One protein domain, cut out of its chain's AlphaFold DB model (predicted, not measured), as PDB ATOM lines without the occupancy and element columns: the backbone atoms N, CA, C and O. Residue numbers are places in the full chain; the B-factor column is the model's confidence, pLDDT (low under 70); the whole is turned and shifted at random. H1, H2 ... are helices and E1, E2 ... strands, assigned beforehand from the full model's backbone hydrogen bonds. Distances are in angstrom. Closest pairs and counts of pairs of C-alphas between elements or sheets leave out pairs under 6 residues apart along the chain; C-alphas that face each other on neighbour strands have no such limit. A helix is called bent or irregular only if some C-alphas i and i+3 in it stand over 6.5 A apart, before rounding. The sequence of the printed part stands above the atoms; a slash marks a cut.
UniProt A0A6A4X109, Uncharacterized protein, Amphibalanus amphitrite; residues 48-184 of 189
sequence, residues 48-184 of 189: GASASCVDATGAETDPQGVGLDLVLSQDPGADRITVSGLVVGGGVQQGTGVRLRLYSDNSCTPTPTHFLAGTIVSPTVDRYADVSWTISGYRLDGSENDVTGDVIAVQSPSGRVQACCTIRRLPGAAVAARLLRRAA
ATOM      1  N   GLY A  48      68.134 -86.608   4.119       67.75
ATOM      2  CA  GLY A  48      67.761 -88.007   4.223       67.75
ATOM      3  C   GLY A  48      68.840 -88.971   3.764       67.75
ATOM      4  O   GLY A  48      69.623 -88.723   2.846       67.75
ATOM      5  N   ALA A  49      68.852 -90.110   4.437       68.75
ATOM      6  CA  ALA A  49      69.724 -91.230   4.161       68.75
ATOM      7  C   ALA A  49      68.901 -92.520   4.157       68.75
ATOM      8  O   ALA A  49      67.830 -92.611   4.758       68.75
ATOM      9  N   SER A  50      69.398 -93.538   3.467       71.38
ATOM     10  CA  SER A  50      68.878 -94.897   3.571       71.38
ATOM     11  C   SER A  50      69.956 -95.829   4.057       71.38
ATOM     12  O   SER A  50      71.111 -95.697   3.654       71.38
ATOM     13  N   ALA A  51      69.556 -96.818   4.840       63.06
ATOM     14  CA  ALA A  51      70.428 -97.931   5.153       63.06
ATOM     15  C   ALA A  51      70.140 -99.087   4.185       63.06
ATOM     16  O   ALA A  51      68.987 -99.490   4.021       63.06
ATOM     17  N   SER A  52      71.185 -99.594   3.530       66.75
ATOM     18  CA  SER A  52      71.126-100.805   2.700       66.75
ATOM     19  C   SER A  52      71.778-101.948   3.456       66.75
ATOM     20  O   SER A  52      72.873-101.769   3.989       66.75
ATOM     21  N   CYS A  53      71.110-103.097   3.502       67.75
ATOM     22  CA  CYS A  53      71.471-104.171   4.415       67.75
ATOM     23  C   CYS A  53      72.058-105.380   3.697       67.75
ATOM     24  O   CYS A  53      71.592-105.768   2.628       67.75
ATOM     25  N   VAL A  54      73.064-105.972   4.330       64.81
ATOM     26  CA  VAL A  54      73.656-107.260   3.972       64.81
ATOM     27  C   VAL A  54      73.583-108.183   5.187       64.81
ATOM     28  O   VAL A  54      73.364-107.738   6.322       64.81
ATOM     29  N   ASP A  55      73.695-109.485   4.961       64.19
ATOM     30  CA  ASP A  55      73.693-110.453   6.045       64.19
ATOM     31  C   ASP A  55      74.985-110.360   6.874       64.19
ATOM     32  O   ASP A  55      75.952-109.690   6.506       64.19
ATOM     33  N   ALA A  56      75.025-111.043   8.021       59.12
ATOM     34  CA  ALA A  56      76.209-111.047   8.884       59.12
ATOM     35  C   ALA A  56      77.484-111.619   8.220       59.12
ATOM     36  O   ALA A  56      78.572-111.444   8.767       59.12
ATOM     37  N   THR A  57      77.373-112.305   7.075       57.34
ATOM     38  CA  THR A  57      78.509-112.806   6.282       57.34
ATOM     39  C   THR A  57      78.930-111.849   5.161       57.34
ATOM     40  O   THR A  57      79.927-112.104   4.487       57.34
ATOM     41  N   GLY A  58      78.227-110.723   4.996       50.34
ATOM     42  CA  GLY A  58      78.483-109.723   3.961       50.34
ATOM     43  C   GLY A  58      77.866-110.061   2.602       50.34
ATOM     44  O   GLY A  58      78.096-109.326   1.642       50.34
ATOM     45  N   ALA A  59      77.091-111.143   2.503       49.09
ATOM     46  CA  ALA A  59      76.304-111.445   1.316       49.09
ATOM     47  C   ALA A  59      75.018-110.608   1.331       49.09
ATOM     48  O   ALA A  59      74.460-110.333   2.396       49.09
ATOM     49  N   GLU A  60      74.525-110.191   0.162       51.66
ATOM     50  CA  GLU A  60      73.176-109.620   0.089       51.66
ATOM     51  C   GLU A  60      72.193-110.627   0.696       51.66
ATOM     52  O   GLU A  60      72.236-111.815   0.373       51.66
ATOM     53  N   THR A  61      71.358-110.171   1.633       49.94
ATOM     54  CA  THR A  61      70.439-111.055   2.353       49.94
ATOM     55  C   THR A  61      69.534-111.770   1.355       49.94
ATOM     56  O   THR A  61      68.747-111.122   0.663       49.94
ATOM     57  N   ASP A  62      69.622-113.099   1.313       40.25
ATOM     58  CA  ASP A  62      68.669-113.969   0.621       40.25
ATOM     59  C   ASP A  62      67.230-113.612   1.073       40.25
ATOM     60  O   ASP A  62      67.050-113.197   2.225       40.25
ATOM     61  N   PRO A  63      66.170-113.786   0.256       42.97
ATOM     62  CA  PRO A  63      64.793-113.437   0.629       42.97
ATOM     63  C   PRO A  63      64.262-114.165   1.877       42.97
ATOM     64  O   PRO A  63      63.167-113.864   2.348       42.97
ATOM     65  N   GLN A  64      65.010-115.144   2.399       44.81
ATOM     66  CA  GLN A  64      64.715-115.861   3.641       44.81
ATOM     67  C   GLN A  64      65.426-115.299   4.887       44.81
ATOM     68  O   GLN A  64      65.147-115.770   5.992       44.81
ATOM     69  N   GLY A  65      66.317-114.315   4.736       58.34
ATOM     70  CA  GLY A  65      67.029-113.641   5.824       58.34
ATOM     71  C   GLY A  65      66.282-112.438   6.411       58.34
ATOM     72  O   GLY A  65      65.184-112.081   5.981       58.34
ATOM     73  N   VAL A  66      66.886-111.792   7.415       63.72
ATOM     74  CA  VAL A  66      66.326-110.572   8.012       63.72
ATOM     75  C   VAL A  66      66.534-109.402   7.052       63.72
ATOM     76  O   VAL A  66      67.639-108.876   6.944       63.72
ATOM     77  N   GLY A  67      65.474-108.997   6.357       65.50
ATOM     78  CA  GLY A  67      65.479-107.826   5.489       65.50
ATOM     79  C   GLY A  67      65.211-106.558   6.292       65.50
ATOM     80  O   GLY A  67      64.351-106.542   7.170       65.50
ATOM     81  N   LEU A  68      65.924-105.478   5.994       70.25
ATOM     82  CA  LEU A  68      65.647-104.169   6.573       70.25
ATOM     83  C   LEU A  68      65.591-103.117   5.482       70.25
ATOM     84  O   LEU A  68      66.493-102.990   4.659       70.25
ATOM     85  N   ASP A  69      64.524-102.337   5.525       75.25
ATOM     86  CA  ASP A  69      64.386-101.130   4.736       75.25
ATOM     87  C   ASP A  69      64.251 -99.982   5.731       75.25
ATOM     88  O   ASP A  69      63.211 -99.835   6.373       75.25
ATOM     89  N   LEU A  70      65.311 -99.196   5.925       77.81
ATOM     90  CA  LEU A  70      65.328 -98.077   6.869       77.81
ATOM     91  C   LEU A  70      65.553 -96.764   6.122       77.81
ATOM     92  O   LEU A  70      66.446 -96.652   5.277       77.81
ATOM     93  N   VAL A  71      64.766 -95.758   6.487       82.88
ATOM     94  CA  VAL A  71      64.921 -94.371   6.059       82.88
ATOM     95  C   VAL A  71      65.260 -93.543   7.285       82.88
ATOM     96  O   VAL A  71      64.572 -93.615   8.302       82.88
ATOM     97  N   LEU A  72      66.336 -92.776   7.184       87.25
ATOM     98  CA  LEU A  72      66.755 -91.813   8.183       87.25
ATOM     99  C   LEU A  72      66.435 -90.422   7.639       87.25
ATOM    100  O   LEU A  72      66.777 -90.117   6.495       87.25
ATOM    101  N   SER A  73      65.781 -89.596   8.443       86.56
ATOM    102  CA  SER A  73      65.418 -88.223   8.098       86.56
ATOM    103  C   SER A  73      65.762 -87.274   9.236       86.56
ATOM    104  O   SER A  73      65.636 -87.626  10.411       86.56
ATOM    105  N   GLN A  74      66.158 -86.058   8.887       84.44
ATOM    106  CA  GLN A  74      66.448 -84.996   9.840       84.44
ATOM    107  C   GLN A  74      65.810 -83.692   9.367       84.44
ATOM    108  O   GLN A  74      66.062 -83.244   8.244       84.44
ATOM    109  N   ASP A  75      65.033 -83.078  10.257       81.56
ATOM    110  CA  ASP A  75      64.490 -81.741  10.040       81.56
ATOM    111  C   ASP A  75      65.634 -80.711  10.086       81.56
ATOM    112  O   ASP A  75      66.534 -80.819  10.932       81.56
ATOM    113  N   PRO A  76      65.628 -79.679   9.231       78.00
ATOM    114  CA  PRO A  76      66.681 -78.669   9.228       78.00
ATOM    115  C   PRO A  76      66.869 -77.988  10.585       78.00
ATOM    116  O   PRO A  76      65.933 -77.456  11.177       78.00
ATOM    117  N   GLY A  77      68.109 -78.004  11.079       78.38
ATOM    118  CA  GLY A  77      68.472 -77.424  12.376       78.38
ATOM    119  C   GLY A  77      68.178 -78.316  13.586       78.38
ATOM    120  O   GLY A  77      68.606 -77.969  14.685       78.38
ATOM    121  N   ALA A  78      67.518 -79.465  13.411       85.25
ATOM    122  CA  ALA A  78      67.339 -80.426  14.491       85.25
ATOM    123  C   ALA A  78      68.675 -81.079  14.882       85.25
ATOM    124  O   ALA A  78      69.534 -81.328  14.040       85.25
ATOM    125  N   ASP A  79      68.832 -81.409  16.157       88.06
ATOM    126  CA  ASP A  79      69.967 -82.150  16.721       88.06
ATOM    127  C   ASP A  79      69.663 -83.650  16.869       88.06
ATOM    128  O   ASP A  79      70.234 -84.341  17.712       88.06
ATOM    129  N   ARG A  80      68.718 -84.158  16.076       88.81
ATOM    130  CA  ARG A  80      68.243 -85.538  16.142       88.81
ATOM    131  C   ARG A  80      67.883 -86.069  14.767       88.81
ATOM    132  O   ARG A  80      67.369 -85.337  13.923       88.81
ATOM    133  N   ILE A  81      68.068 -87.369  14.597       89.56
ATOM    134  CA  ILE A  81      67.670 -88.119  13.409       89.56
ATOM    135  C   ILE A  81      66.460 -88.970  13.764       89.56
ATOM    136  O   ILE A  81      66.465 -89.675  14.770       89.56
ATOM    137  N   THR A  82      65.442 -88.949  12.915       88.81
ATOM    138  CA  THR A  82      64.333 -89.898  12.977       88.81
ATOM    139  C   THR A  82      64.635 -91.041  12.027       88.81
ATOM    140  O   THR A  82      64.891 -90.824  10.846       88.81
ATOM    141  N   VAL A  83      64.595 -92.270  12.522       86.38
ATOM    142  CA  VAL A  83      64.717 -93.459  11.686       86.38
ATOM    143  C   VAL A  83      63.364 -94.145  11.646       86.38
ATOM    144  O   VAL A  83      62.793 -94.473  12.687       86.38
ATOM    145  N   SER A  84      62.864 -94.383  10.441       84.12
ATOM    146  CA  SER A  84      61.605 -95.077  10.197       84.12
ATOM    147  C   SER A  84      61.817 -96.213   9.206       84.12
ATOM    148  O   SER A  84      62.588 -96.114   8.247       84.12
ATOM    149  N   GLY A  85      61.163 -97.344   9.425       76.44
ATOM    150  CA  GLY A  85      61.611 -98.579   8.807       76.44
ATOM    151  C   GLY A  85      60.589 -99.686   8.772       76.44
ATOM    152  O   GLY A  85      59.663 -99.698   9.572       76.44
ATOM    153  N   LEU A  86      60.860-100.652   7.902       75.50
ATOM    154  CA  LEU A  86      60.287-101.982   7.989       75.50
ATOM    155  C   LEU A  86      61.415-102.969   8.277       75.50
ATOM    156  O   LEU A  86      62.440-102.983   7.588       75.50
ATOM    157  N   VAL A  87      61.208-103.808   9.284       74.50
ATOM    158  CA  VAL A  87      62.023-104.993   9.540       74.50
ATOM    159  C   VAL A  87      61.234-106.208   9.073       74.50
ATOM    160  O   VAL A  87      60.123-106.453   9.541       74.50
ATOM    161  N   VAL A  88      61.816-106.972   8.156       72.44
ATOM    162  CA  VAL A  88      61.286-108.231   7.634       72.44
ATOM    163  C   VAL A  88      62.023-109.373   8.325       72.44
ATOM    164  O   VAL A  88      63.191-109.634   8.059       72.44
ATOM    165  N   GLY A  89      61.352-110.059   9.240       63.31
ATOM    166  CA  GLY A  89      61.886-111.179  10.005       63.31
ATOM    167  C   GLY A  89      61.894-112.488   9.216       63.31
ATOM    168  O   GLY A  89      61.173-113.422   9.566       63.31
ATOM    169  N   GLY A  90      62.723-112.598   8.178       56.81
ATOM    170  CA  GLY A  90      63.107-113.904   7.645       56.81
ATOM    171  C   GLY A  90      64.016-114.615   8.652       56.81
ATOM    172  O   GLY A  90      65.133-114.179   8.912       56.81
ATOM    173  N   GLY A  91      63.506-115.656   9.314       53.59
ATOM    174  CA  GLY A  91      64.280-116.456  10.277       53.59
ATOM    175  C   GLY A  91      64.329-115.933  11.721       53.59
ATOM    176  O   GLY A  91      64.930-116.585  12.576       53.59
ATOM    177  N   VAL A  92      63.669-114.814  12.041       57.44
ATOM    178  CA  VAL A  92      63.454-114.403  13.442       57.44
ATOM    179  C   VAL A  92      62.307-115.239  14.007       57.44
ATOM    180  O   VAL A  92      61.212-115.251  13.443       57.44
ATOM    181  N   GLN A  93      62.544-115.964  15.105       57.81
ATOM    182  CA  GLN A  93      61.469-116.686  15.785       57.81
ATOM    183  C   GLN A  93      60.375-115.696  16.217       57.81
ATOM    184  O   GLN A  93      60.655-114.588  16.688       57.81
ATOM    185  N   GLN A  94      59.112-116.078  16.015       61.38
ATOM    186  CA  GLN A  94      57.979-115.240  16.399       61.38
ATOM    187  C   GLN A  94      58.072-114.874  17.888       61.38
ATOM    188  O   GLN A  94      58.391-115.711  18.731       61.38
ATOM    189  N   GLY A  95      57.824-113.601  18.205       60.31
ATOM    190  CA  GLY A  95      57.818-113.092  19.578       60.31
ATOM    191  C   GLY A  95      59.191-112.868  20.220       60.31
ATOM    192  O   GLY A  95      59.237-112.370  21.341       60.31
ATOM    193  N   THR A  96      60.310-113.187  19.555       66.69
ATOM    194  CA  THR A  96      61.635-113.056  20.197       66.69
ATOM    195  C   THR A  96      62.263-111.668  20.044       66.69
ATOM    196  O   THR A  96      63.146-111.323  20.820       66.69
ATOM    197  N   GLY A  97      61.779-110.841  19.117       73.56
ATOM    198  CA  GLY A  97      62.303-109.494  18.879       73.56
ATOM    199  C   GLY A  97      63.755-109.451  18.391       73.56
ATOM    200  O   GLY A  97      64.527-110.401  18.510       73.56
ATOM    201  N   VAL A  98      64.132-108.325  17.802       81.31
ATOM    202  CA  VAL A  98      65.491-108.003  17.369       81.31
ATOM    203  C   VAL A  98      65.911-106.677  17.978       81.31
ATOM    204  O   VAL A  98      65.085-105.822  18.291       81.31
ATOM    205  N   ARG A  99      67.213-106.489  18.159       87.00
ATOM    206  CA  ARG A  99      67.784-105.212  18.587       87.00
ATOM    207  C   ARG A  99      68.401-104.535  17.379       87.00
ATOM    208  O   ARG A  99      69.278-105.122  16.751       87.00
ATOM    209  N   LEU A 100      67.974-103.318  17.076       88.12
ATOM    210  CA  LEU A 100      68.664-102.462  16.118       88.12
ATOM    211  C   LEU A 100      69.649-101.604  16.893       88.12
ATOM    212  O   LEU A 100      69.277-100.993  17.894       88.12
ATOM    213  N   ARG A 101      70.904-101.581  16.464       90.44
ATOM    214  CA  ARG A 101      71.968-100.832  17.130       90.44
ATOM    215  C   ARG A 101      72.814-100.094  16.111       90.44
ATOM    216  O   ARG A 101      73.325-100.716  15.191       90.44
ATOM    217  N   LEU A 102      72.955 -98.791  16.298       91.06
ATOM    218  CA  LEU A 102      73.824 -97.928  15.518       91.06
ATOM    219  C   LEU A 102      75.242 -97.955  16.100       91.06
ATOM    220  O   LEU A 102      75.414 -97.834  17.317       91.06
ATOM    221  N   TYR A 103      76.232 -98.087  15.222       90.38
ATOM    222  CA  TYR A 103      77.651 -98.093  15.550       90.38
ATOM    223  C   TYR A 103      78.431 -97.163  14.620       90.38
ATOM    224  O   TYR A 103      78.202 -97.203  13.412       90.38
ATOM    225  N   SER A 104      79.403 -96.424  15.166       90.44
ATOM    226  CA  SER A 104      80.405 -95.675  14.388       90.44
ATOM    227  C   SER A 104      81.480 -96.625  13.848       90.44
ATOM    228  O   SER A 104      82.637 -96.636  14.281       90.44
ATOM    229  N   ASP A 105      81.061 -97.538  12.987       83.19
ATOM    230  CA  ASP A 105      81.876 -98.580  12.376       83.19
ATOM    231  C   ASP A 105      81.380 -98.769  10.939       83.19
ATOM    232  O   ASP A 105      80.224 -98.479  10.635       83.19
ATOM    233  N   ASN A 106      82.241 -99.263  10.055       79.19
ATOM    234  CA  ASN A 106      81.894 -99.562   8.667       79.19
ATOM    235  C   ASN A 106      81.770-101.073   8.405       79.19
ATOM    236  O   ASN A 106      81.620-101.490   7.255       79.19
ATOM    237  N   SER A 107      81.829-101.891   9.461       79.75
ATOM    238  CA  SER A 107      81.807-103.349   9.385       79.75
ATOM    239  C   SER A 107      80.541-103.981   9.980       79.75
ATOM    240  O   SER A 107      79.886-103.455  10.879       79.75
ATOM    241  N   CYS A 108      80.224-105.184   9.499       75.94
ATOM    242  CA  CYS A 108      79.129-106.020  10.009       75.94
ATOM    243  C   CYS A 108      79.472-106.761  11.307       75.94
ATOM    244  O   CYS A 108      78.644-107.484  11.862       75.94
ATOM    245  N   THR A 109      80.683-106.553  11.814       81.56
ATOM    246  CA  THR A 109      81.172-107.052  13.098       81.56
ATOM    247  C   THR A 109      81.549-105.860  13.975       81.56
ATOM    248  O   THR A 109      82.728-105.681  14.279       81.56
ATOM    249  N   PRO A 110      80.574-105.012  14.350       77.75
ATOM    250  CA  PRO A 110      80.874-103.742  14.981       77.75
ATOM    251  C   PRO A 110      81.521-103.933  16.350       77.75
ATOM    252  O   PRO A 110      81.106-104.778  17.153       77.75
ATOM    253  N   THR A 111      82.515-103.098  16.636       84.25
ATOM    254  CA  THR A 111      83.197-103.117  17.932       84.25
ATOM    255  C   THR A 111      82.265-102.569  19.025       84.25
ATOM    256  O   THR A 111      81.696-101.489  18.855       84.25
ATOM    257  N   PRO A 112      82.101-103.242  20.186       83.50
ATOM    258  CA  PRO A 112      81.179-102.792  21.235       83.50
ATOM    259  C   PRO A 112      81.429-101.369  21.753       83.50
ATOM    260  O   PRO A 112      80.488-100.705  22.177       83.50
ATOM    261  N   THR A 113      82.676-100.895  21.707       88.75
ATOM    262  CA  THR A 113      83.075 -99.541  22.121       88.75
ATOM    263  C   THR A 113      82.582 -98.443  21.181       88.75
ATOM    264  O   THR A 113      82.594 -97.284  21.573       88.75
ATOM    265  N   HIS A 114      82.145 -98.784  19.966       88.25
ATOM    266  CA  HIS A 114      81.654 -97.837  18.958       88.25
ATOM    267  C   HIS A 114      80.123 -97.717  18.967       88.25
ATOM    268  O   HIS A 114      79.527 -97.226  18.014       88.25
ATOM    269  N   PHE A 115      79.455 -98.233  20.003       88.94
ATOM    270  CA  PHE A 115      78.001 -98.179  20.119       88.94
ATOM    271  C   PHE A 115      77.508 -96.740  20.323       88.94
ATOM    272  O   PHE A 115      77.949 -96.062  21.249       88.94
ATOM    273  N   LEU A 116      76.541 -96.321  19.504       86.69
ATOM    274  CA  LEU A 116      75.974 -94.970  19.528       86.69
ATOM    275  C   LEU A 116      74.554 -94.948  20.109       86.69
ATOM    276  O   LEU A 116      74.266 -94.195  21.037       86.69
ATOM    277  N   ALA A 117      73.656 -95.783  19.578       88.75
ATOM    278  CA  ALA A 117      72.246 -95.826  19.975       88.75
ATOM    279  C   ALA A 117      71.611 -97.191  19.671       88.75
ATOM    280  O   ALA A 117      72.062 -97.909  18.781       88.75
ATOM    281  N   GLY A 118      70.548 -97.576  20.391       87.69
ATOM    282  CA  GLY A 118      69.862 -98.860  20.175       87.69
ATOM    283  C   GLY A 118      68.367 -98.856  20.521       87.69
ATOM    284  O   GLY A 118      67.947 -98.150  21.431       87.69
ATOM    285  N   THR A 119      67.575 -99.641  19.788       87.06
ATOM    286  CA  THR A 119      66.155 -99.912  20.063       87.06
ATOM    287  C   THR A 119      65.869-101.397  19.906       87.06
ATOM    288  O   THR A 119      66.660-102.154  19.337       87.06
ATOM    289  N   ILE A 120      64.728-101.822  20.430       82.06
ATOM    290  CA  ILE A 120      64.232-103.186  20.328       82.06
ATOM    291  C   ILE A 120      62.979-103.149  19.465       82.06
ATOM    292  O   ILE A 120      62.063-102.371  19.717       82.06
ATOM    293  N   VAL A 121      62.952-104.000  18.449       78.88
ATOM    294  CA  VAL A 121      61.845-104.142  17.510       78.88
ATOM    295  C   VAL A 121      61.329-105.562  17.618       78.88
ATOM    296  O   VAL A 121      62.091-106.510  17.455       78.88
ATOM    297  N   SER A 122      60.039-105.724  17.877       73.88
ATOM    298  CA  SER A 122      59.415-107.043  17.969       73.88
ATOM    299  C   SER A 122      58.557-107.298  16.733       73.88
ATOM    300  O   SER A 122      57.509-106.667  16.616       73.88
ATOM    301  N   PRO A 123      58.973-108.201  15.816       65.75
ATOM    302  CA  PRO A 123      58.135-108.632  14.703       65.75
ATOM    303  C   PRO A 123      56.792-109.145  15.211       65.75
ATOM    304  O   PRO A 123      56.743-109.917  16.175       65.75
ATOM    305  N   THR A 124      55.712-108.724  14.557       63.03
ATOM    306  CA  THR A 124      54.374-109.254  14.825       63.03
ATOM    307  C   THR A 124      54.197-110.620  14.151       63.03
ATOM    308  O   THR A 124      55.129-111.192  13.573       63.03
ATOM    309  N   VAL A 125      52.985-111.171  14.243       53.25
ATOM    310  CA  VAL A 125      52.604-112.485  13.697       53.25
ATOM    311  C   VAL A 125      52.952-112.616  12.206       53.25
ATOM    312  O   VAL A 125      53.364-113.692  11.766       53.25
ATOM    313  N   ASP A 126      52.912-111.505  11.465       59.06
ATOM    314  CA  ASP A 126      53.106-111.462  10.013       59.06
ATOM    315  C   ASP A 126      54.578-111.382   9.579       59.06
ATOM    316  O   ASP A 126      54.864-111.211   8.398       59.06
ATOM    317  N   ARG A 127      55.533-111.546  10.510       66.56
ATOM    318  CA  ARG A 127      56.991-111.450  10.271       66.56
ATOM    319  C   ARG A 127      57.467-110.069   9.816       66.56
ATOM    320  O   ARG A 127      58.616-109.934   9.409       66.56
ATOM    321  N   TYR A 128      56.629-109.049   9.939       70.31
ATOM    322  CA  TYR A 128      56.997-107.659   9.712       70.31
ATOM    323  C   TYR A 128      56.915-106.881  11.026       70.31
ATOM    324  O   TYR A 128      56.110-107.197  11.904       70.31
ATOM    325  N   ALA A 129      57.756-105.867  11.172       72.44
ATOM    326  CA  ALA A 129      57.568-104.830  12.173       72.44
ATOM    327  C   ALA A 129      57.931-103.473  11.592       72.44
ATOM    328  O   ALA A 129      59.031-103.292  11.063       72.44
ATOM    329  N   ASP A 130      57.018-102.524  11.758       76.81
ATOM    330  CA  ASP A 130      57.349-101.120  11.610       76.81
ATOM    331  C   ASP A 130      58.246-100.699  12.769       76.81
ATOM    332  O   ASP A 130      57.995-101.007  13.939       76.81
ATOM    333  N   VAL A 131      59.314 -99.986  12.437       80.44
ATOM    334  CA  VAL A 131      60.196 -99.369  13.417       80.44
ATOM    335  C   VAL A 131      60.154 -97.864  13.246       80.44
ATOM    336  O   VAL A 131      60.245 -97.346  12.136       80.44
ATOM    337  N   SER A 132      60.039 -97.165  14.369       85.25
ATOM    338  CA  SER A 132      60.221 -95.725  14.453       85.25
ATOM    339  C   SER A 132      60.935 -95.399  15.756       85.25
ATOM    340  O   SER A 132      60.521 -95.841  16.829       85.25
ATOM    341  N   TRP A 133      62.045 -94.678  15.659       90.00
ATOM    342  CA  TRP A 133      62.852 -94.248  16.799       90.00
ATOM    343  C   TRP A 133      63.699 -93.039  16.422       90.00
ATOM    344  O   TRP A 133      63.956 -92.775  15.247       90.00
ATOM    345  N   THR A 134      64.131 -92.306  17.439       89.31
ATOM    346  CA  THR A 134      64.924 -91.089  17.285       89.31
ATOM    347  C   THR A 134      66.303 -91.259  17.901       89.31
ATOM    348  O   THR A 134      66.438 -91.843  18.977       89.31
ATOM    349  N   ILE A 135      67.310 -90.700  17.242       89.50
ATOM    350  CA  ILE A 135      68.711 -90.725  17.651       89.50
ATOM    351  C   ILE A 135      69.145 -89.279  17.897       89.50
ATOM    352  O   ILE A 135      69.259 -88.502  16.953       89.50
ATOM    353  N   SER A 136      69.341 -88.903  19.160       90.44
ATOM    354  CA  SER A 136      69.712 -87.537  19.559       90.44
ATOM    355  C   SER A 136      71.227 -87.335  19.564       90.44
ATOM    356  O   SER A 136      71.962 -88.250  19.927       90.44
ATOM    357  N   GLY A 137      71.687 -86.131  19.224       88.44
ATOM    358  CA  GLY A 137      73.103 -85.750  19.185       88.44
ATOM    359  C   GLY A 137      73.827 -86.084  17.875       88.44
ATOM    360  O   GLY A 137      75.015 -85.795  17.758       88.44
ATOM    361  N   TYR A 138      73.119 -86.653  16.894       90.25
ATOM    362  CA  TYR A 138      73.661 -87.090  15.603       90.25
ATOM    363  C   TYR A 138      72.950 -86.404  14.441       90.25
ATOM    364  O   TYR A 138      71.827 -85.912  14.596       90.25
ATOM    365  N   ARG A 139      73.619 -86.339  13.284       89.12
ATOM    366  CA  ARG A 139      73.181 -85.544  12.123       89.12
ATOM    367  C   ARG A 139      73.376 -86.301  10.796       89.12
ATOM    368  O   ARG A 139      73.992 -87.361  10.767       89.12
ATOM    369  N   LEU A 140      72.800 -85.780   9.713       86.12
ATOM    370  CA  LEU A 140      72.876 -86.285   8.328       86.12
ATOM    371  C   LEU A 140      73.360 -85.207   7.336       86.12
ATOM    372  O   LEU A 140      73.308 -85.392   6.118       86.12
ATOM    373  N   ASP A 141      73.788 -84.052   7.843       82.56
ATOM    374  CA  ASP A 141      74.132 -82.855   7.068       82.56
ATOM    375  C   ASP A 141      75.638 -82.733   6.764       82.56
ATOM    376  O   ASP A 141      76.048 -81.844   6.020       82.56
ATOM    377  N   GLY A 142      76.474 -83.659   7.245       81.62
ATOM    378  CA  GLY A 142      77.932 -83.632   7.041       81.62
ATOM    379  C   GLY A 142      78.709 -82.860   8.088       81.62
ATOM    380  O   GLY A 142      79.896 -82.616   7.886       81.62
ATOM    381  N   SER A 143      78.058 -82.451   9.176       84.69
ATOM    382  CA  SER A 143      78.739 -81.847  10.312       84.69
ATOM    383  C   SER A 143      79.477 -82.884  11.168       84.69
ATOM    384  O   SER A 143      79.485 -84.084  10.898       84.69
ATOM    385  N   GLU A 144      80.049 -82.412  12.276       83.56
ATOM    386  CA  GLU A 144      80.441 -83.271  13.392       83.56
ATOM    387  C   GLU A 144      79.243 -84.139  13.836       83.56
ATOM    388  O   GLU A 144      78.104 -83.658  13.858       83.56
ATOM    389  N   ASN A 145      79.496 -85.416  14.134       87.50
ATOM    390  CA  ASN A 145      78.491 -86.451  14.425       87.50
ATOM    391  C   ASN A 145      77.550 -86.819  13.255       87.50
ATOM    392  O   ASN A 145      76.435 -87.295  13.496       87.50
ATOM    393  N   ASP A 146      77.968 -86.614  11.997       89.06
ATOM    394  CA  ASP A 146      77.291 -87.227  10.844       89.06
ATOM    395  C   ASP A 146      77.435 -88.755  10.892       89.06
ATOM    396  O   ASP A 146      78.544 -89.273  10.990       89.06
ATOM    397  N   VAL A 147      76.307 -89.463  10.801       88.81
ATOM    398  CA  VAL A 147      76.248 -90.939  10.813       88.81
ATOM    399  C   VAL A 147      76.260 -91.541   9.407       88.81
ATOM    400  O   VAL A 147      76.047 -92.737   9.209       88.81
ATOM    401  N   THR A 148      76.452 -90.724   8.372       87.25
ATOM    402  CA  THR A 148      76.642 -91.219   7.009       87.25
ATOM    403  C   THR A 148      77.897 -92.095   6.946       87.25
ATOM    404  O   THR A 148      79.001 -91.629   7.203       87.25
ATOM    405  N   GLY A 149      77.742 -93.352   6.525       83.50
ATOM    406  CA  GLY A 149      78.818 -94.349   6.487       83.50
ATOM    407  C   GLY A 149      78.844 -95.293   7.692       83.50
ATOM    408  O   GLY A 149      79.449 -96.359   7.586       83.50
ATOM    409  N   ASP A 150      78.131 -94.953   8.769       90.31
ATOM    410  CA  ASP A 150      77.971 -95.802   9.948       90.31
ATOM    411  C   ASP A 150      77.076 -97.014   9.664       90.31
ATOM    412  O   ASP A 150      76.393 -97.109   8.632       90.31
ATOM    413  N   VAL A 151      77.057 -97.956  10.610       88.56
ATOM    414  CA  VAL A 151      76.341 -99.225  10.477       88.56
ATOM    415  C   VAL A 151      75.245 -99.377  11.525       88.56
ATOM    416  O   VAL A 151      75.463 -99.242  12.727       88.56
ATOM    417  N   ILE A 152      74.056 -99.763  11.064       88.75
ATOM    418  CA  ILE A 152      72.983-100.286  11.910       88.75
ATOM    419  C   ILE A 152      73.078-101.811  11.898       88.75
ATOM    420  O   ILE A 152      72.781-102.450  10.893       88.75
ATOM    421  N   ALA A 153      73.482-102.407  13.015       87.06
ATOM    422  CA  ALA A 153      73.490-103.851  13.190       87.06
ATOM    423  C   ALA A 153      72.160-104.341  13.761       87.06
ATOM    424  O   ALA A 153      71.582-103.744  14.675       87.06
ATOM    425  N   VAL A 154      71.713-105.482  13.253       83.94
ATOM    426  CA  VAL A 154      70.514-106.175  13.708       83.94
ATOM    427  C   VAL A 154      70.943-107.394  14.485       83.94
ATOM    428  O   VAL A 154      71.578-108.299  13.947       83.94
ATOM    429  N   GLN A 155      70.635-107.394  15.771       84.69
ATOM    430  CA  GLN A 155      71.067-108.420  16.703       84.69
ATOM    431  C   GLN A 155      69.886-109.244  17.190       84.69
ATOM    432  O   GLN A 155      68.811-108.721  17.490       84.69
ATOM    433  N   SER A 156      70.121-110.541  17.351       81.25
ATOM    434  CA  SER A 156      69.229-111.404  18.113       81.25
ATOM    435  C   SER A 156      69.189-110.975  19.592       81.25
ATOM    436  O   SER A 156      70.075-110.256  20.076       81.25
ATOM    437  N   PRO A 157      68.233-111.486  20.381       78.94
ATOM    438  CA  PRO A 157      68.201-111.265  21.829       78.94
ATOM    439  C   PRO A 157      69.460-111.764  22.548       78.94
ATOM    440  O   PRO A 157      69.880-111.171  23.545       78.94
ATOM    441  N   SER A 158      70.102-112.804  22.001       81.50
ATOM    442  CA  SER A 158      71.393-113.321  22.468       81.50
ATOM    443  C   SER A 158      72.591-112.426  22.123       81.50
ATOM    444  O   SER A 158      73.700-112.718  22.553       81.50
ATOM    445  N   GLY A 159      72.391-111.336  21.373       80.06
ATOM    446  CA  GLY A 159      73.441-110.386  20.990       80.06
ATOM    447  C   GLY A 159      74.216-110.768  19.728       80.06
ATOM    448  O   GLY A 159      75.125-110.043  19.336       80.06
ATOM    449  N   ARG A 160      73.856-111.871  19.060       82.25
ATOM    450  CA  ARG A 160      74.472-112.272  17.791       82.25
ATOM    451  C   ARG A 160      73.980-111.358  16.670       82.25
ATOM    452  O   ARG A 160      72.772-111.210  16.496       82.25
ATOM    453  N   VAL A 161      74.901-110.804  15.885       83.31
ATOM    454  CA  VAL A 161      74.568-110.041  14.674       83.31
ATOM    455  C   VAL A 161      73.986-110.986  13.619       83.31
ATOM    456  O   VAL A 161      74.552-112.042  13.335       83.31
ATOM    457  N   GLN A 162      72.823-110.623  13.088       78.44
ATOM    458  CA  GLN A 162      72.097-111.342  12.040       78.44
ATOM    459  C   GLN A 162      72.228-110.637  10.688       78.44
ATOM    460  O   GLN A 162      72.396-111.301   9.670       78.44
ATOM    461  N   ALA A 163      72.191-109.305  10.697       78.50
ATOM    462  CA  ALA A 163      72.355-108.454   9.525       78.50
ATOM    463  C   ALA A 163      72.981-107.116   9.934       78.50
ATOM    464  O   ALA A 163      73.000-106.755  11.115       78.50
ATOM    465  N   CYS A 164      73.473-106.375   8.957       81.38
ATOM    466  CA  CYS A 164      74.090-105.064   9.120       81.38
ATOM    467  C   CYS A 164      73.667-104.170   7.959       81.38
ATOM    468  O   CYS A 164      73.509-104.637   6.834       81.38
ATOM    469  N   CYS A 165      73.499-102.879   8.221       81.12
ATOM    470  CA  CYS A 165      73.080-101.918   7.216       81.12
ATOM    471  C   CYS A 165      73.995-100.706   7.222       81.12
ATOM    472  O   CYS A 165      74.068-100.017   8.236       81.12
ATOM    473  N   THR A 166      74.643-100.407   6.099       84.69
ATOM    474  CA  THR A 166      75.441 -99.181   5.964       84.69
ATOM    475  C   THR A 166      74.534 -98.011   5.617       84.69
ATOM    476  O   THR A 166      73.751 -98.092   4.664       84.69
ATOM    477  N   ILE A 167      74.662 -96.910   6.353       85.00
ATOM    478  CA  ILE A 167      73.922 -95.673   6.107       85.00
ATOM    479  C   ILE A 167      74.553 -94.947   4.922       85.00
ATOM    480  O   ILE A 167      75.735 -94.613   4.924       85.00
ATOM    481  N   ARG A 168      73.753 -94.677   3.891       82.25
ATOM    482  CA  ARG A 168      74.168 -93.933   2.701       82.25
ATOM    483  C   ARG A 168      73.226 -92.768   2.470       82.25
ATOM    484  O   ARG A 168      72.010 -92.921   2.581       82.25
ATOM    485  N   ARG A 169      73.777 -91.615   2.094       78.62
ATOM    486  CA  ARG A 169      72.961 -90.462   1.708       78.62
ATOM    487  C   ARG A 169      72.079 -90.808   0.524       78.62
ATOM    488  O   ARG A 169      72.520 -91.430  -0.442       78.62
ATOM    489  N   LEU A 170      70.837 -90.358   0.610       66.75
ATOM    490  CA  LEU A 170      69.923 -90.357  -0.510       66.75
ATOM    491  C   LEU A 170      69.884 -88.947  -1.104       66.75
ATOM    492  O   LEU A 170      69.895 -87.965  -0.358       66.75
ATOM    493  N   PRO A 171      69.781 -88.808  -2.433       58.59
ATOM    494  CA  PRO A 171      69.360 -87.538  -3.005       58.59
ATOM    495  C   PRO A 171      67.945 -87.211  -2.495       58.59
ATOM    496  O   PRO A 171      67.104 -88.108  -2.414       58.59
ATOM    497  N   GLY A 172      67.665 -85.947  -2.157       54.66
ATOM    498  CA  GLY A 172      66.420 -85.543  -1.476       54.66
ATOM    499  C   GLY A 172      65.129 -86.037  -2.151       54.66
ATOM    500  O   GLY A 172      64.213 -86.504  -1.477       54.66
ATOM    501  N   ALA A 173      65.098 -86.076  -3.488       49.38
ATOM    502  CA  ALA A 173      63.975 -86.622  -4.259       49.38
ATOM    503  C   ALA A 173      63.712 -88.124  -3.997       49.38
ATOM    504  O   ALA A 173      62.565 -88.571  -3.998       49.38
ATOM    505  N   ALA A 174      64.756 -88.916  -3.730       52.97
ATOM    506  CA  ALA A 174      64.631 -90.341  -3.424       52.97
ATOM    507  C   ALA A 174      64.150 -90.598  -1.986       52.97
ATOM    508  O   ALA A 174      63.489 -91.607  -1.738       52.97
ATOM    509  N   VAL A 175      64.437 -89.685  -1.050       57.25
ATOM    510  CA  VAL A 175      63.928 -89.742   0.333       57.25
ATOM    511  C   VAL A 175      62.417 -89.556   0.326       57.25
ATOM    512  O   VAL A 175      61.690 -90.409   0.837       57.25
ATOM    513  N   ALA A 176      61.945 -88.491  -0.333       54.00
ATOM    514  CA  ALA A 176      60.525 -88.208  -0.487       54.00
ATOM    515  C   ALA A 176      59.803 -89.382  -1.163       54.00
ATOM    516  O   ALA A 176      58.835 -89.901  -0.617       54.00
ATOM    517  N   ALA A 177      60.324 -89.901  -2.281       53.53
ATOM    518  CA  ALA A 177      59.723 -91.042  -2.976       53.53
ATOM    519  C   ALA A 177      59.609 -92.311  -2.103       53.53
ATOM    520  O   ALA A 177      58.624 -93.048  -2.199       53.53
ATOM    521  N   ARG A 178      60.597 -92.583  -1.239       55.19
ATOM    522  CA  ARG A 178      60.611 -93.779  -0.377       55.19
ATOM    523  C   ARG A 178      59.693 -93.631   0.835       55.19
ATOM    524  O   ARG A 178      58.996 -94.584   1.171       55.19
ATOM    525  N   LEU A 179      59.628 -92.440   1.432       55.94
ATOM    526  CA  LEU A 179      58.635 -92.110   2.461       55.94
ATOM    527  C   LEU A 179      57.205 -92.176   1.892       55.94
ATOM    528  O   LEU A 179      56.308 -92.724   2.531       55.94
ATOM    529  N   LEU A 180      57.001 -91.717   0.653       50.94
ATOM    530  CA  LEU A 180      55.699 -91.723  -0.023       50.94
ATOM    531  C   LEU A 180      55.181 -93.125  -0.351       50.94
ATOM    532  O   LEU A 180      53.995 -93.392  -0.166       50.94
ATOM    533  N   ARG A 181      56.057 -94.050  -0.766       55.47
ATOM    534  CA  ARG A 181      55.678 -95.464  -0.966       55.47
ATOM    535  C   ARG A 181      55.153 -96.137   0.302       55.47
ATOM    536  O   ARG A 181      54.459 -97.138   0.188       55.47
ATOM    537  N   ARG A 182      55.480 -95.610   1.483       52.00
ATOM    538  CA  ARG A 182      55.033 -96.153   2.774       52.00
ATOM    539  C   ARG A 182      53.763 -95.513   3.306       52.00
ATOM    540  O   ARG A 182      53.005 -96.174   4.000       52.00
ATOM    541  N   ALA A 183      53.527 -94.243   2.981       43.44
ATOM    542  CA  ALA A 183      52.270 -93.576   3.307       43.44
ATOM    543  C   ALA A 183      51.093 -94.111   2.467       43.44
ATOM    544  O   ALA A 183      49.935 -93.929   2.839       43.44
ATOM    545  N   ALA A 184      51.378 -94.772   1.341       38.12
ATOM    546  CA  ALA A 184      50.373 -95.469   0.554       38.12
ATOM    547  C   ALA A 184      49.971 -96.790   1.245       38.12
ATOM    548  O   ALA A 184      50.847 -97.618   1.510       38.12
TER     549      ALA A 184
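Overview. This is residues 48 to 184 of the 189 residues of an uncharacterized protein of Amphibalanus amphitrite (UniProt A0A6A4X109). Eight antiparallel strands curl into a flattened, nearly closed barrel, and the last element, H1, packs across its outside over E1, E2 and E3. The sheet folds back on itself at E1, and its two edge strands, E5 and E6, come together around Val 121 and Val 131 without being neighbours. The printed part has 137 residues, with eight named strands followed by one named helix, and the sheet order is E5, E4, E7, E8, E1, E2, E3, E6. The class is mostly strand. The whole is compact, with a radius of gyration of the C-alphas of 14.1 A and spans of 40 by 39 by 24 A.

Arrangement. E1, residues 48 to 55, and E2, residues 66 to 74, form an antiparallel hairpin, with N 49 and O 72 2.9 A apart. E2 and E3, residues 80 to 89, form the next hairpin, with N 71 and O 84 at 2.8 A; E1, E2 and E3 are a meander, each strand the antiparallel neighbour of the one before. E4, residues 98 to 103, is apart from E3 and forms a hairpin with E5, residues 115 to 121, where N 100 and O 119 are 2.9 A apart. E6, residues 128 to 136, is the antiparallel neighbour of E3, with N 85 and O 131 at 2.9 A. The closest C-alphas of the edge strands E5 and E6, those of Val 121 and Val 131, are 6.5 A apart. E7, residues 151 to 155, is antiparallel to E4, with N 101 and O 153 at 2.9 A. E7 and E8, residues 161 to 169, form a hairpin, with N 152 and O 165 at 2.8 A. E8 is antiparallel to E1, with N 50 and O 168 at 2.8 A. In this folded sheet, one sheet bent back on itself, E5, E4, E7 and E8 face E2, E3 and E6, with E1 as the hinge. H1, residues 172 to 183, is on the sheet at a height of 9.5 A, over E1, E2 and E3, and runs across the strands, at 64 degrees to E1 on the local plane. Its closest C-alphas to E1 are Val 175 and Gly 48, 5.7 A apart. In H1, 7 of 8 O i to N i+4 pairs are within hydrogen-bond range.

Along the chain. E1 begins at C-alpha 48, (67.761, -88.007, 4.223), and is 23.3 A long. E2 measures 25.6 A, E3 27.1 A, E6 25.8 A and E8 23.5 A from first to last C-alpha. E6 ends at C-alpha 136, (69.712, -87.537, 19.559). H1, 17.0 A long, ends at C-alpha 183, (52.270, -93.576, 3.307).

Size, cuts and confidence. The C-alphas farthest apart, those of Val 125 and Ser 143, are 40.4 A apart. The printed part has no cut. The links E4 to E5 and E6 to E7 are long; the latter is residues 137 to 150. Mean pLDDT of the printed part is 74.3, and 47 residues are under 70, among them 51 to 67 and 170 to 184.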